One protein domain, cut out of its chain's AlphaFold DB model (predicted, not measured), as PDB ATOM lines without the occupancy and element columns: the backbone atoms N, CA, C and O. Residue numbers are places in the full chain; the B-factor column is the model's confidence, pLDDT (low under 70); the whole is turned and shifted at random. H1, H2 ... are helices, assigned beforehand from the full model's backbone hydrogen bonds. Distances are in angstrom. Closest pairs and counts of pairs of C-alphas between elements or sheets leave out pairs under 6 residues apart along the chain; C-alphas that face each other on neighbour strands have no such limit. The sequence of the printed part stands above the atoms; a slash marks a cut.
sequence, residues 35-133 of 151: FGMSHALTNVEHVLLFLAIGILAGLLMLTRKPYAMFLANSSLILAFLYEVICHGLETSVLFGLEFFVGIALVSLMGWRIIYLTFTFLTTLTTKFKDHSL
ATOM      1  N   PHE A  35     218.830 279.087 298.682       85.25
ATOM      2  CA  PHE A  35     219.808 278.868 299.755       85.25
ATOM      3  C   PHE A  35     221.236 278.939 299.199       85.25
ATOM      4  O   PHE A  35     221.498 278.421 298.109       85.25
ATOM      5  N   GLY A  36     222.185 279.483 299.964       85.94
ATOM      6  CA  GLY A  36     223.548 279.734 299.475       85.94
ATOM      7  C   GLY A  36     224.276 278.458 299.055       85.94
ATOM      8  O   GLY A  36     224.969 278.425 298.039       85.94
ATOM      9  N   MET A  37     224.048 277.358 299.775       89.06
ATOM     10  CA  MET A  37     224.602 276.050 299.422       89.06
ATOM     11  C   MET A  37     223.978 275.497 298.138       89.06
ATOM     12  O   MET A  37     224.682 274.884 297.339       89.06
ATOM     13  N   SER A  38     222.671 275.700 297.938       90.19
ATOM     14  CA  SER A  38     221.996 275.291 296.703       90.19
ATOM     15  C   SER A  38     222.599 276.043 295.526       90.19
ATOM     16  O   SER A  38     223.071 275.403 294.594       90.19
ATOM     17  N   HIS A  39     222.702 277.369 295.640       89.44
ATOM     18  CA  HIS A  39     223.281 278.230 294.613       89.44
ATOM     19  C   HIS A  39     224.707 277.802 294.226       89.44
ATOM     20  O   HIS A  39     225.013 277.628 293.049       89.44
ATOM     21  N   ALA A  40     225.564 277.521 295.216       88.81
ATOM     22  CA  ALA A  40     226.928 277.037 294.986       88.81
ATOM     23  C   ALA A  40     227.001 275.696 294.227       88.81
ATOM     24  O   ALA A  40     227.989 275.427 293.544       88.81
ATOM     25  N   LEU A  41     225.994 274.829 294.385       90.62
ATOM     26  CA  LEU A  41     225.979 273.472 293.830       90.62
ATOM     27  C   LEU A  41     225.209 273.359 292.509       90.62
ATOM     28  O   LEU A  41     225.467 272.430 291.744       90.62
ATOM     29  N   THR A  42     224.264 274.259 292.247       89.44
ATOM     30  CA  THR A  42     223.447 274.265 291.024       89.44
ATOM     31  C   THR A  42     223.997 275.213 289.967       89.44
ATOM     32  O   THR A  42     223.830 274.950 288.773       89.44
ATOM     33  N   ASN A  43     224.694 276.277 290.372       89.38
ATOM     34  CA  ASN A  43     225.331 277.193 289.441       89.38
ATOM     35  C   ASN A  43     226.564 276.532 288.807       89.38
ATOM     36  O   ASN A  43     227.590 276.292 289.449       89.38
ATOM     37  N   VAL A  44     226.457 276.252 287.507       87.44
ATOM     38  CA  VAL A  44     227.490 275.566 286.724       87.44
ATOM     39  C   VAL A  44     228.821 276.319 286.745       87.44
ATOM     40  O   VAL A  44     229.873 275.681 286.764       87.44
ATOM     41  N   GLU A  45     228.802 277.651 286.778       87.31
ATOM     42  CA  GLU A  45     230.020 278.460 286.766       87.31
ATOM     43  C   GLU A  45     230.803 278.295 288.069       87.31
ATOM     44  O   GLU A  45     231.990 277.959 288.029       87.31
ATOM     45  N   HIS A  46     230.125 278.402 289.218       89.50
ATOM     46  CA  HIS A  46     230.738 278.138 290.521       89.50
ATOM     47  C   HIS A  46     231.235 276.694 290.620       89.50
ATOM     48  O   HIS A  46     232.370 276.458 291.041       89.50
ATOM     49  N   VAL A  47     230.434 275.718 290.177       91.31
ATOM     50  CA  VAL A  47     230.829 274.304 290.214       91.31
ATOM     51  C   VAL A  47     232.097 274.065 289.393       91.31
ATOM     52  O   VAL A  47     233.040 273.453 289.897       91.31
ATOM     53  N   LEU A  48     232.157 274.546 288.148       89.69
ATOM     54  CA  LEU A  48     233.325 274.357 287.285       89.69
ATOM     55  C   LEU A  48     234.562 275.071 287.834       89.69
ATOM     56  O   LEU A  48     235.645 274.478 287.859       89.69
ATOM     57  N   LEU A  49     234.399 276.306 288.313       88.94
ATOM     58  CA  LEU A  49     235.468 277.096 288.913       88.94
ATOM     59  C   LEU A  49     236.064 276.385 290.132       88.94
ATOM     60  O   LEU A  49     237.267 276.114 290.174       88.94
ATOM     61  N   PHE A  50     235.229 276.015 291.101       91.75
ATOM     62  CA  PHE A  50     235.694 275.392 292.339       91.75
ATOM     63  C   PHE A  50     236.185 273.963 292.141       91.75
ATOM     64  O   PHE A  50     237.131 273.538 292.808       91.75
ATOM     65  N   LEU A  51     235.636 273.239 291.165       93.56
ATOM     66  CA  LEU A  51     236.174 271.943 290.766       93.56
ATOM     67  C   LEU A  51     237.584 272.096 290.181       93.56
ATOM     68  O   LEU A  51     238.488 271.347 290.562       93.56
ATOM     69  N   ALA A  52     237.797 273.084 289.305       90.25
ATOM     70  CA  ALA A  52     239.106 273.372 288.726       90.25
ATOM     71  C   ALA A  52     240.117 273.810 289.796       90.25
ATOM     72  O   ALA A  52     241.230 273.278 289.833       90.25
ATOM     73  N   ILE A  53     239.727 274.704 290.713       91.00
ATOM     74  CA  ILE A  53     240.564 275.122 291.850       91.00
ATOM     75  C   ILE A  53     240.919 273.912 292.726       91.00
ATOM     76  O   ILE A  53     242.086 273.729 293.078       91.00
ATOM     77  N   GLY A  54     239.947 273.047 293.032       93.75
ATOM     78  CA  GLY A  54     240.153 271.822 293.807       93.75
ATOM     79  C   GLY A  54     241.122 270.839 293.145       93.75
ATOM     80  O   GLY A  54     242.042 270.338 293.796       93.75
ATOM     81  N   ILE A  55     240.972 270.602 291.837       93.50
ATOM     82  CA  ILE A  55     241.891 269.783 291.026       93.50
ATOM     83  C   ILE A  55     243.306 270.361 291.065       93.50
ATOM     84  O   ILE A  55     244.292 269.641 291.243       93.50
ATOM     85  N   LEU A  56     243.411 271.673 290.907       92.25
ATOM     86  CA  LEU A  56     244.676 272.368 290.800       92.25
ATOM     87  C   LEU A  56     245.430 272.391 292.140       92.25
ATOM     88  O   LEU A  56     246.629 272.099 292.185       92.25
ATOM     89  N   ALA A  57     244.716 272.631 293.242       92.38
ATOM     90  CA  ALA A  57     245.225 272.425 294.595       92.38
ATOM     91  C   ALA A  57     245.644 270.957 294.810       92.38
ATOM     92  O   ALA A  57     246.735 270.703 295.326       92.38
ATOM     93  N   GLY A  58     244.835 270.011 294.312       92.06
ATOM     94  CA  GLY A  58     245.147 268.591 294.078       92.06
ATOM     95  C   GLY A  58     246.573 268.349 293.624       92.06
ATOM     96  O   GLY A  58     247.412 267.788 294.336       92.06
ATOM     97  N   LEU A  59     246.846 268.821 292.415       91.06
ATOM     98  CA  LEU A  59     248.127 268.662 291.744       91.06
ATOM     99  C   LEU A  59     249.275 269.294 292.535       91.06
ATOM    100  O   LEU A  59     250.353 268.701 292.639       91.06
ATOM    101  N   LEU A  60     249.053 270.466 293.134       89.12
ATOM    102  CA  LEU A  60     250.076 271.142 293.928       89.12
ATOM    103  C   LEU A  60     250.459 270.352 295.183       89.12
ATOM    104  O   LEU A  60     251.657 270.167 295.429       89.12
ATOM    105  N   MET A  61     249.499 269.850 295.969       89.25
ATOM    106  CA  MET A  61     249.866 269.122 297.191       89.25
ATOM    107  C   MET A  61     250.391 267.706 296.903       89.25
ATOM    108  O   MET A  61     251.150 267.176 297.719       89.25
ATOM    109  N   LEU A  62     250.100 267.113 295.735       90.56
ATOM    110  CA  LEU A  62     250.744 265.861 295.303       90.56
ATOM    111  C   LEU A  62     252.274 265.982 295.220       90.56
ATOM    112  O   LEU A  62     252.975 264.997 295.435       90.56
ATOM    113  N   THR A  63     252.811 267.185 294.987       89.44
ATOM    114  CA  THR A  63     254.268 267.408 294.962       89.44
ATOM    115  C   THR A  63     254.939 267.237 296.326       89.44
ATOM    116  O   THR A  63     256.164 267.124 296.381       89.44
ATOM    117  N   ARG A  64     254.166 267.269 297.425       86.81
ATOM    118  CA  ARG A  64     254.641 267.221 298.822       86.81
ATOM    119  C   ARG A  64     255.682 268.291 299.183       86.81
ATOM    120  O   ARG A  64     256.322 268.201 300.229       86.81
ATOM    121  N   LYS A  65     255.855 269.328 298.356       86.94
ATOM    122  CA  LYS A  65     256.775 270.436 298.642       86.94
ATOM    123  C   LYS A  65     256.088 271.451 299.560       86.94
ATOM    124  O   LYS A  65     254.978 271.873 299.237       86.94
ATOM    125  N   PRO A  66     256.736 271.915 300.647       88.44
ATOM    126  CA  PRO A  66     256.108 272.808 301.624       88.44
ATOM    127  C   PRO A  66     255.587 274.100 300.986       88.44
ATOM    128  O   PRO A  66     254.452 274.487 301.234       88.44
ATOM    129  N   TYR A  67     256.354 274.703 300.075       88.00
ATOM    130  CA  TYR A  67     255.931 275.903 299.345       88.00
ATOM    131  C   TYR A  67     254.705 275.674 298.451       88.00
ATOM    132  O   TYR A  67     253.855 276.552 298.349       88.00
ATOM    133  N   ALA A  68     254.592 274.504 297.815       86.12
ATOM    134  CA  ALA A  68     253.448 274.175 296.965       86.12
ATOM    135  C   ALA A  68     252.192 273.900 297.801       86.12
ATOM    136  O   ALA A  68     251.107 274.338 297.437       86.12
ATOM    137  N   MET A  69     252.348 273.235 298.952       87.81
ATOM    138  CA  MET A  69     251.256 273.028 299.907       87.81
ATOM    139  C   MET A  69     250.780 274.352 300.506       87.81
ATOM    140  O   MET A  69     249.578 274.585 300.592       87.81
ATOM    141  N   PHE A  70     251.706 275.238 300.882       89.00
ATOM    142  CA  PHE A  70     251.364 276.575 301.364       89.00
ATOM    143  C   PHE A  70     250.605 277.370 300.299       89.00
ATOM    144  O   PHE A  70     249.562 277.945 300.601       89.00
ATOM    145  N   LEU A  71     251.086 277.350 299.052       88.06
ATOM    146  CA  LEU A  71     250.433 278.027 297.934       88.06
ATOM    147  C   LEU A  71     249.019 277.487 297.690       88.06
ATOM    148  O   LEU A  71     248.096 278.286 297.605       88.06
ATOM    149  N   ALA A  72     248.845 276.162 297.641       88.25
ATOM    150  CA  ALA A  72     247.552 275.517 297.406       88.25
ATOM    151  C   ALA A  72     246.519 275.842 298.496       88.25
ATOM    152  O   ALA A  72     245.377 276.184 298.192       88.25
ATOM    153  N   ASN A  73     246.922 275.760 299.768       90.38
ATOM    154  CA  ASN A  73     246.037 276.095 300.882       90.38
ATOM    155  C   ASN A  73     245.702 277.590 300.891       90.38
ATOM    156  O   ASN A  73     244.540 277.952 301.041       90.38
ATOM    157  N   SER A  74     246.696 278.454 300.674       88.25
ATOM    158  CA  SER A  74     246.479 279.905 300.647       88.25
ATOM    159  C   SER A  74     245.557 280.313 299.498       88.25
ATOM    160  O   SER A  74     244.666 281.126 299.708       88.25
ATOM    161  N   SER A  75     245.716 279.732 298.302       86.12
ATOM    162  CA  SER A  75     244.840 280.029 297.164       86.12
ATOM    163  C   SER A  75     243.401 279.577 297.402       86.12
ATOM    164  O   SER A  75     242.486 280.314 297.061       86.12
ATOM    165  N   LEU A  76     243.197 278.403 298.016       89.75
ATOM    166  CA  LEU A  76     241.860 277.920 298.377       89.75
ATOM    167  C   LEU A  76     241.193 278.835 299.406       89.75
ATOM    168  O   LEU A  76     240.058 279.250 299.209       89.75
ATOM    169  N   ILE A  77     241.916 279.190 300.474       91.38
ATOM    170  CA  ILE A  77     241.404 280.079 301.524       91.38
ATOM    171  C   ILE A  77     241.033 281.441 300.937       91.38
ATOM    172  O   ILE A  77     239.952 281.945 301.218       91.38
ATOM    173  N   LEU A  78     241.901 282.027 300.108       88.94
ATOM    174  CA  LEU A  78     241.636 283.327 299.494       88.94
ATOM    175  C   LEU A  78     240.444 283.279 298.532       88.94
ATOM    176  O   LEU A  78     239.620 284.185 298.583       88.94
ATOM    177  N   ALA A  79     240.321 282.231 297.710       85.69
ATOM    178  CA  ALA A  79     239.173 282.062 296.817       85.69
ATOM    179  C   ALA A  79     237.861 281.927 297.602       85.69
ATOM    180  O   ALA A  79     236.884 282.599 297.291       85.69
ATOM    181  N   PHE A  80     237.849 281.113 298.662       89.62
ATOM    182  CA  PHE A  80     236.660 280.950 299.496       89.62
ATOM    183  C   PHE A  80     236.289 282.233 300.230       89.62
ATOM    184  O   PHE A  80     235.126 282.611 300.234       89.62
ATOM    185  N   LEU A  81     237.261 282.912 300.844       89.94
ATOM    186  CA  LEU A  81     236.994 284.168 301.544       89.94
ATOM    187  C   LEU A  81     236.470 285.239 300.591       89.94
ATOM    188  O   LEU A  81     235.557 285.964 300.967       89.94
ATOM    189  N   TYR A  82     237.023 285.321 299.380       87.50
ATOM    190  CA  TYR A  82     236.549 286.248 298.358       87.50
ATOM    191  C   TYR A  82     235.065 286.018 298.047       87.50
ATOM    192  O   TYR A  82     234.267 286.929 298.245       87.50
ATOM    193  N   GLU A  83     234.675 284.794 297.683       85.88
ATOM    194  CA  GLU A  83     233.275 284.493 297.350       85.88
ATOM    195  C   GLU A  83     232.320 284.675 298.533       85.88
ATOM    196  O   GLU A  83     231.235 285.232 298.385       85.88
ATOM    197  N   VAL A  84     232.723 284.242 299.732       87.06
ATOM    198  CA  VAL A  84     231.901 284.404 300.940       87.06
ATOM    199  C   VAL A  84     231.659 285.874 301.246       87.06
ATOM    200  O   VAL A  84     230.563 286.230 301.670       87.06
ATOM    201  N   ILE A  85     232.662 286.732 301.046       88.25
ATOM    202  CA  ILE A  85     232.514 288.175 301.241       88.25
ATOM    203  C   ILE A  85     231.620 288.759 300.148       88.25
ATOM    204  O   ILE A  85     230.692 289.488 300.477       88.25
ATOM    205  N   CYS A  86     231.854 288.420 298.880       85.00
ATOM    206  CA  CYS A  86     231.058 288.913 297.757       85.00
ATOM    207  C   CYS A  86     229.570 288.574 297.922       85.00
ATOM    208  O   CYS A  86     228.740 289.473 298.023       85.00
ATOM    209  N   HIS A  87     229.241 287.293 298.078       82.88
ATOM    210  CA  HIS A  87     227.860 286.849 298.271       82.88
ATOM    211  C   HIS A  87     227.286 287.219 299.648       82.88
ATOM    212  O   HIS A  87     226.084 287.435 299.798       82.88
ATOM    213  N   GLY A  88     228.133 287.299 300.676       83.44
ATOM    214  CA  GLY A  88     227.716 287.664 302.028       83.44
ATOM    215  C   GLY A  88     227.334 289.136 302.170       83.44
ATOM    216  O   GLY A  88     226.412 289.452 302.923       83.44
ATOM    217  N   LEU A  89     228.035 290.026 301.458       83.38
ATOM    218  CA  LEU A  89     227.740 291.460 301.423       83.38
ATOM    219  C   LEU A  89     226.517 291.783 300.562       83.38
ATOM    220  O   LEU A  89     225.816 292.745 300.866       83.38
ATOM    221  N   GLU A  90     226.270 291.002 299.511       80.94
ATOM    222  CA  GLU A  90     225.169 291.255 298.583       80.94
ATOM    223  C   GLU A  90     223.832 290.678 299.061       80.94
ATOM    224  O   GLU A  90     222.805 291.346 298.945       80.94
ATOM    225  N   THR A  91     223.842 289.483 299.658       82.25
ATOM    226  CA  THR A  91     222.609 288.783 300.052       82.25
ATOM    227  C   THR A  91     222.428 288.768 301.569       82.25
ATOM    228  O   THR A  91     221.544 289.424 302.119       82.25
ATOM    229  N   SER A  92     223.248 287.986 302.276       86.50
ATOM    230  CA  SER A  92     223.296 287.933 303.741       86.50
ATOM    231  C   SER A  92     224.504 287.124 304.214       86.50
ATOM    232  O   SER A  92     224.978 286.222 303.523       86.50
ATOM    233  N   VAL A  93     224.952 287.359 305.450       87.88
ATOM    234  CA  VAL A  93     226.042 286.574 306.063       87.88
ATOM    235  C   VAL A  93     225.711 285.077 306.108       87.88
ATOM    236  O   VAL A  93     226.592 284.253 305.870       87.88
ATOM    237  N   LEU A  94     224.452 284.712 306.384       90.19
ATOM    238  CA  LEU A  94     224.022 283.311 306.409       90.19
ATOM    239  C   LEU A  94     224.155 282.666 305.025       90.19
ATOM    240  O   LEU A  94     224.734 281.587 304.921       90.19
ATOM    241  N   PHE A  95     223.705 283.358 303.974       89.06
ATOM    242  CA  PHE A  95     223.864 282.903 302.593       89.06
ATOM    243  C   PHE A  95     225.341 282.668 302.253       89.06
ATOM    244  O   PHE A  95     225.691 281.606 301.747       89.06
ATOM    245  N   GLY A  96     226.226 283.607 302.606       87.94
ATOM    246  CA  GLY A  96     227.669 283.457 302.390       87.94
ATOM    247  C   GLY A  96     228.263 282.230 303.099       87.94
ATOM    248  O   GLY A  96     229.083 281.517 302.521       87.94
ATOM    249  N   LEU A  97     227.825 281.926 304.325       90.00
ATOM    250  CA  LEU A  97     228.266 280.728 305.053       90.00
ATOM    251  C   LEU A  97     227.742 279.426 304.430       90.00
ATOM    252  O   LEU A  97     228.482 278.447 304.348       90.00
ATOM    253  N   GLU A  98     226.490 279.393 303.976       92.12
ATOM    254  CA  GLU A  98     225.949 278.236 303.254       92.12
ATOM    255  C   GLU A  98     226.684 278.023 301.923       92.12
ATOM    256  O   GLU A  98     227.062 276.899 301.580       92.12
ATOM    257  N   PHE A  99     226.957 279.117 301.210       91.00
ATOM    258  CA  PHE A  99     227.721 279.118 299.969       91.00
ATOM    259  C   PHE A  99     229.134 278.557 300.184       91.00
ATOM    260  O   PHE A  99     229.557 277.670 299.440       91.00
ATOM    261  N   PHE A 100     229.822 278.974 301.259       93.50
ATOM    262  CA  PHE A 100     231.124 278.427 301.668       93.50
ATOM    263  C   PHE A 100     231.111 276.900 301.766       93.50
ATOM    264  O   PHE A 100     232.013 276.230 301.260       93.50
ATOM    265  N   VAL A 101     230.090 276.337 302.420       93.94
ATOM    266  CA  VAL A 101     229.966 274.885 302.591       93.94
ATOM    267  C   VAL A 101     229.831 274.198 301.230       93.94
ATOM    268  O   VAL A 101     230.517 273.205 300.980       93.94
ATOM    269  N   GLY A 102     229.007 274.748 300.334       93.06
ATOM    270  CA  GLY A 102     228.832 274.230 298.976       93.06
ATOM    271  C   GLY A 102     230.140 274.204 298.178       93.06
ATOM    272  O   GLY A 102     230.580 273.139 297.735       93.06
ATOM    273  N   ILE A 103     230.820 275.346 298.056       93.06
ATOM    274  CA  ILE A 103     232.069 275.448 297.278       93.06
ATOM    275  C   ILE A 103     233.223 274.640 297.891       93.06
ATOM    276  O   ILE A 103     234.058 274.090 297.161       93.06
ATOM    277  N   ALA A 104     233.256 274.501 299.222       93.81
ATOM    278  CA  ALA A 104     234.233 273.666 299.913       93.81
ATOM    279  C   ALA A 104     234.046 272.182 299.567       93.81
ATOM    280  O   ALA A 104     235.034 271.485 299.324       93.81
ATOM    281  N   LEU A 105     232.797 271.703 299.482       95.00
ATOM    282  CA  LEU A 105     232.493 270.333 299.055       95.00
ATOM    283  C   LEU A 105     232.924 270.081 297.607       95.00
ATOM    284  O   LEU A 105     233.584 269.074 297.337       95.00
ATOM    285  N   VAL A 106     232.614 271.002 296.691       95.12
ATOM    286  CA  VAL A 106     233.015 270.890 295.277       95.12
ATOM    287  C   VAL A 106     234.539 270.851 295.143       95.12
ATOM    288  O   VAL A 106     235.096 269.965 294.487       95.12
ATOM    289  N   SER A 107     235.234 271.757 295.830       95.19
ATOM    290  CA  SER A 107     236.700 271.814 295.817       95.19
ATOM    291  C   SER A 107     237.331 270.551 296.410       95.19
ATOM    292  O   SER A 107     238.300 270.012 295.865       95.19
ATOM    293  N   LEU A 108     236.761 270.030 297.504       94.38
ATOM    294  CA  LEU A 108     237.185 268.770 298.112       94.38
ATOM    295  C   LEU A 108     236.989 267.590 297.151       94.38
ATOM    296  O   LEU A 108     237.844 266.701 297.091       94.38
ATOM    297  N   MET A 109     235.896 267.582 296.385       94.62
ATOM    298  CA  MET A 109     235.645 266.563 295.368       94.62
ATOM    299  C   MET A 109     236.716 266.602 294.271       94.62
ATOM    300  O   MET A 109     237.300 265.561 293.960       94.62
ATOM    301  N   GLY A 110     237.065 267.792 293.768       93.31
ATOM    302  CA  GLY A 110     238.162 267.973 292.807       93.31
ATOM    303  C   GLY A 110     239.508 267.457 293.330       93.31
ATOM    304  O   GLY A 110     240.192 266.680 292.656       93.31
ATOM    305  N   TRP A 111     239.846 267.800 294.577       93.50
ATOM    306  CA  TRP A 111     241.027 267.272 295.271       93.50
ATOM    307  C   TRP A 111     241.019 265.733 295.335       93.50
ATOM    308  O   TRP A 111     242.017 265.077 295.014       93.50
ATOM    309  N   ARG A 112     239.886 265.134 295.734       94.19
ATOM    310  CA  ARG A 112     239.745 263.676 295.878       94.19
ATOM    311  C   ARG A 112     239.868 262.943 294.547       94.19
ATOM    312  O   ARG A 112     240.535 261.910 294.517       94.19
ATOM    313  N   ILE A 113     239.301 263.480 293.467       93.56
ATOM    314  CA  ILE A 113     239.422 262.908 292.117       93.56
ATOM    315  C   ILE A 113     240.897 262.793 291.721       93.56
ATOM    316  O   ILE A 113     241.343 261.721 291.303       93.56
ATOM    317  N   ILE A 114     241.679 263.858 291.915       94.44
ATOM    318  CA  ILE A 114     243.110 263.861 291.583       94.44
ATOM    319  C   ILE A 114     243.897 262.887 292.453       94.44
ATOM    320  O   ILE A 114     244.704 262.110 291.937       94.44
ATOM    321  N   TYR A 115     243.635 262.874 293.760       91.62
ATOM    322  CA  TYR A 115     244.304 261.956 294.677       91.62
ATOM    323  C   TYR A 115     244.055 260.482 294.319       91.62
ATOM    324  O   TYR A 115     244.997 259.684 294.258       91.62
ATOM    325  N   LEU A 116     242.796 260.113 294.061       93.56
ATOM    326  CA  LEU A 116     242.419 258.744 293.703       93.56
ATOM    327  C   LEU A 116     242.991 258.346 292.344       93.56
ATOM    328  O   LEU A 116     243.557 257.261 292.223       93.56
ATOM    329  N   THR A 117     242.929 259.241 291.356       93.50
ATOM    330  CA  THR A 117     243.502 259.013 290.021       93.50
ATOM    331  C   THR A 117     245.004 258.763 290.110       93.50
ATOM    332  O   THR A 117     245.506 257.779 289.568       93.50
ATOM    333  N   PHE A 118     245.731 259.595 290.859       92.25
ATOM    334  CA  PHE A 118     247.165 259.418 291.067       92.25
ATOM    335  C   PHE A 118     247.489 258.094 291.776       92.25
ATOM    336  O   PHE A 118     248.382 257.356 291.353       92.25
ATOM    337  N   THR A 119     246.739 257.753 292.824       90.62
ATOM    338  CA  THR A 119     246.922 256.498 293.576       90.62
ATOM    339  C   THR A 119     246.651 255.270 292.701       90.62
ATOM    340  O   THR A 119     247.393 254.287 292.737       90.62
ATOM    341  N   PHE A 120     245.617 255.327 291.867       93.12
ATOM    342  CA  PHE A 120     245.283 254.255 290.937       93.12
ATOM    343  C   PHE A 120     246.365 254.073 289.865       93.12
ATOM    344  O   PHE A 120     246.861 252.962 289.670       93.12
ATOM    345  N   LEU A 121     246.800 255.163 289.223       91.81
ATOM    346  CA  LEU A 121     247.834 255.126 288.184       91.81
ATOM    347  C   LEU A 121     249.179 254.627 288.720       91.81
ATOM    348  O   LEU A 121     249.848 253.819 288.068       91.81
ATOM    349  N   THR A 122     249.570 255.063 289.918       88.94
ATOM    350  CA  THR A 122     250.799 254.586 290.566       88.94
ATOM    351  C   THR A 122     250.718 253.091 290.869       88.94
ATOM    352  O   THR A 122     251.642 252.362 290.514       88.94
ATOM    353  N   THR A 123     249.592 252.615 291.409       91.12
ATOM    354  CA  THR A 123     249.356 251.187 291.696       91.12
ATOM    355  C   THR A 123     249.387 250.319 290.435       91.12
ATOM    356  O   THR A 123     249.974 249.238 290.435       91.12
ATOM    357  N   LEU A 124     248.780 250.777 289.335       89.69
ATOM    358  CA  LEU A 124     248.864 250.069 288.055       89.69
ATOM    359  C   LEU A 124     250.310 249.994 287.562       89.69
ATOM    360  O   LEU A 124     250.783 248.920 287.191       89.69
ATOM    361  N   THR A 125     251.026 251.119 287.597       87.81
ATOM    362  CA  THR A 125     252.407 251.205 287.104       87.81
ATOM    363  C   THR A 125     253.352 250.288 287.883       87.81
ATOM    364  O   THR A 125     254.170 249.597 287.272       87.81
ATOM    365  N   THR A 126     253.235 250.229 289.215       87.25
ATOM    366  CA  THR A 126     254.055 249.320 290.032       87.25
ATOM    367  C   THR A 126     253.739 247.859 289.729       87.25
ATOM    368  O   THR A 126     254.655 247.088 289.454       87.25
ATOM    369  N   LYS A 127     252.452 247.497 289.646       85.00
ATOM    370  CA  LYS A 127     252.025 246.127 289.333       85.00
ATOM    371  C   LYS A 127     252.530 245.650 287.966       85.00
ATOM    372  O   LYS A 127     252.998 244.518 287.844       85.00
ATOM    373  N   PHE A 128     252.467 246.503 286.940       83.56
ATOM    374  CA  PHE A 128     253.005 246.182 285.612       83.56
ATOM    375  C   PHE A 128     254.528 246.010 285.629       83.56
ATOM    376  O   PHE A 128     255.047 245.065 285.027       83.56
ATOM    377  N   LYS A 129     255.247 246.885 286.343       84.50
ATOM    378  CA  LYS A 129     256.705 246.802 286.483       84.50
ATOM    379  C   LYS A 129     257.135 245.501 287.166       84.50
ATOM    380  O   LYS A 129     258.054 244.841 286.680       84.50
ATOM    381  N   ASP A 130     256.441 245.099 288.226       82.06
ATOM    382  CA  ASP A 130     256.742 243.867 288.959       82.06
ATOM    383  C   ASP A 130     256.519 242.622 288.091       82.06
ATOM    384  O   ASP A 130     257.371 241.733 288.047       82.06
ATOM    385  N   HIS A 131     255.422 242.583 287.327       77.62
ATOM    386  CA  HIS A 131     255.148 241.475 286.410       77.62
ATOM    387  C   HIS A 131     256.206 241.366 285.299       77.62
ATOM    388  O   HIS A 131     256.659 240.266 284.975       77.62
ATOM    389  N   SER A 132     256.644 242.501 284.739       79.81
ATOM    390  CA  SER A 132     257.708 242.530 283.725       79.81
ATOM    391  C   SER A 132     259.065 242.085 284.275       79.81
ATOM    392  O   SER A 132     259.829 241.442 283.561       79.81
ATOM    393  N   LEU A 133     259.399 242.426 285.522       77.38
ATOM    394  CA  LEU A 133     260.656 241.989 286.136       77.38
ATOM    395  C   LEU A 133     260.640 240.486 286.430       77.38
ATOM    396  O   LEU A 133     261.632 239.799 286.185       77.38
TER     397      LEU A 133
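Overview. This is residues 35 to 133 of the 151 residues of an uncharacterized protein of Magnetovibrio sp (UniProt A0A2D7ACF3). Three long helices make a triangle: H2 crosses H4, and H3 packs on both; short H1 packs on the early part of H4. Residues 119 to 133 of H4 stick out as an arm. The printed part has 99 residues with four named helices, H1 to H4, and no named strand: all helix. It is loose, with a radius of gyration of the C-alphas of 16.9 A, spanning 62 by 29 by 17 A.

Arrangement. H1, residues 36 to 42, touches H4, residues 93 to 133, at a steep tilt of 45 degrees; the closest C-alphas, Gly 36 and Phe 99, are 4.2 A apart. H2, residues 44 to 62, touches H4 at a steep tilt of 46 degrees, closest at C-alphas 54 and 107, 4.0 A. H3, residues 66 to 90, forms hairpins with H2, at 19 degrees, closest at C-alphas 57 and 72, 4.8 A, and with H4, at 28 degrees, closest at C-alphas 88 and 96, 4.2 A. In H1 to H4 every O i to N i+4 pair is within hydrogen-bond range.

Along the chain. H1 begins at C-alpha 36 (223.548, 279.734, 299.475). H2 is 26.6 A long, H3 36.1 A and H4 59.9 A, ending at C-alpha 133 (260.656, 241.989, 286.136).

Size, cuts and confidence. The printed part has no cut, and its three links are tight. No printed residue is under pLDDT 70.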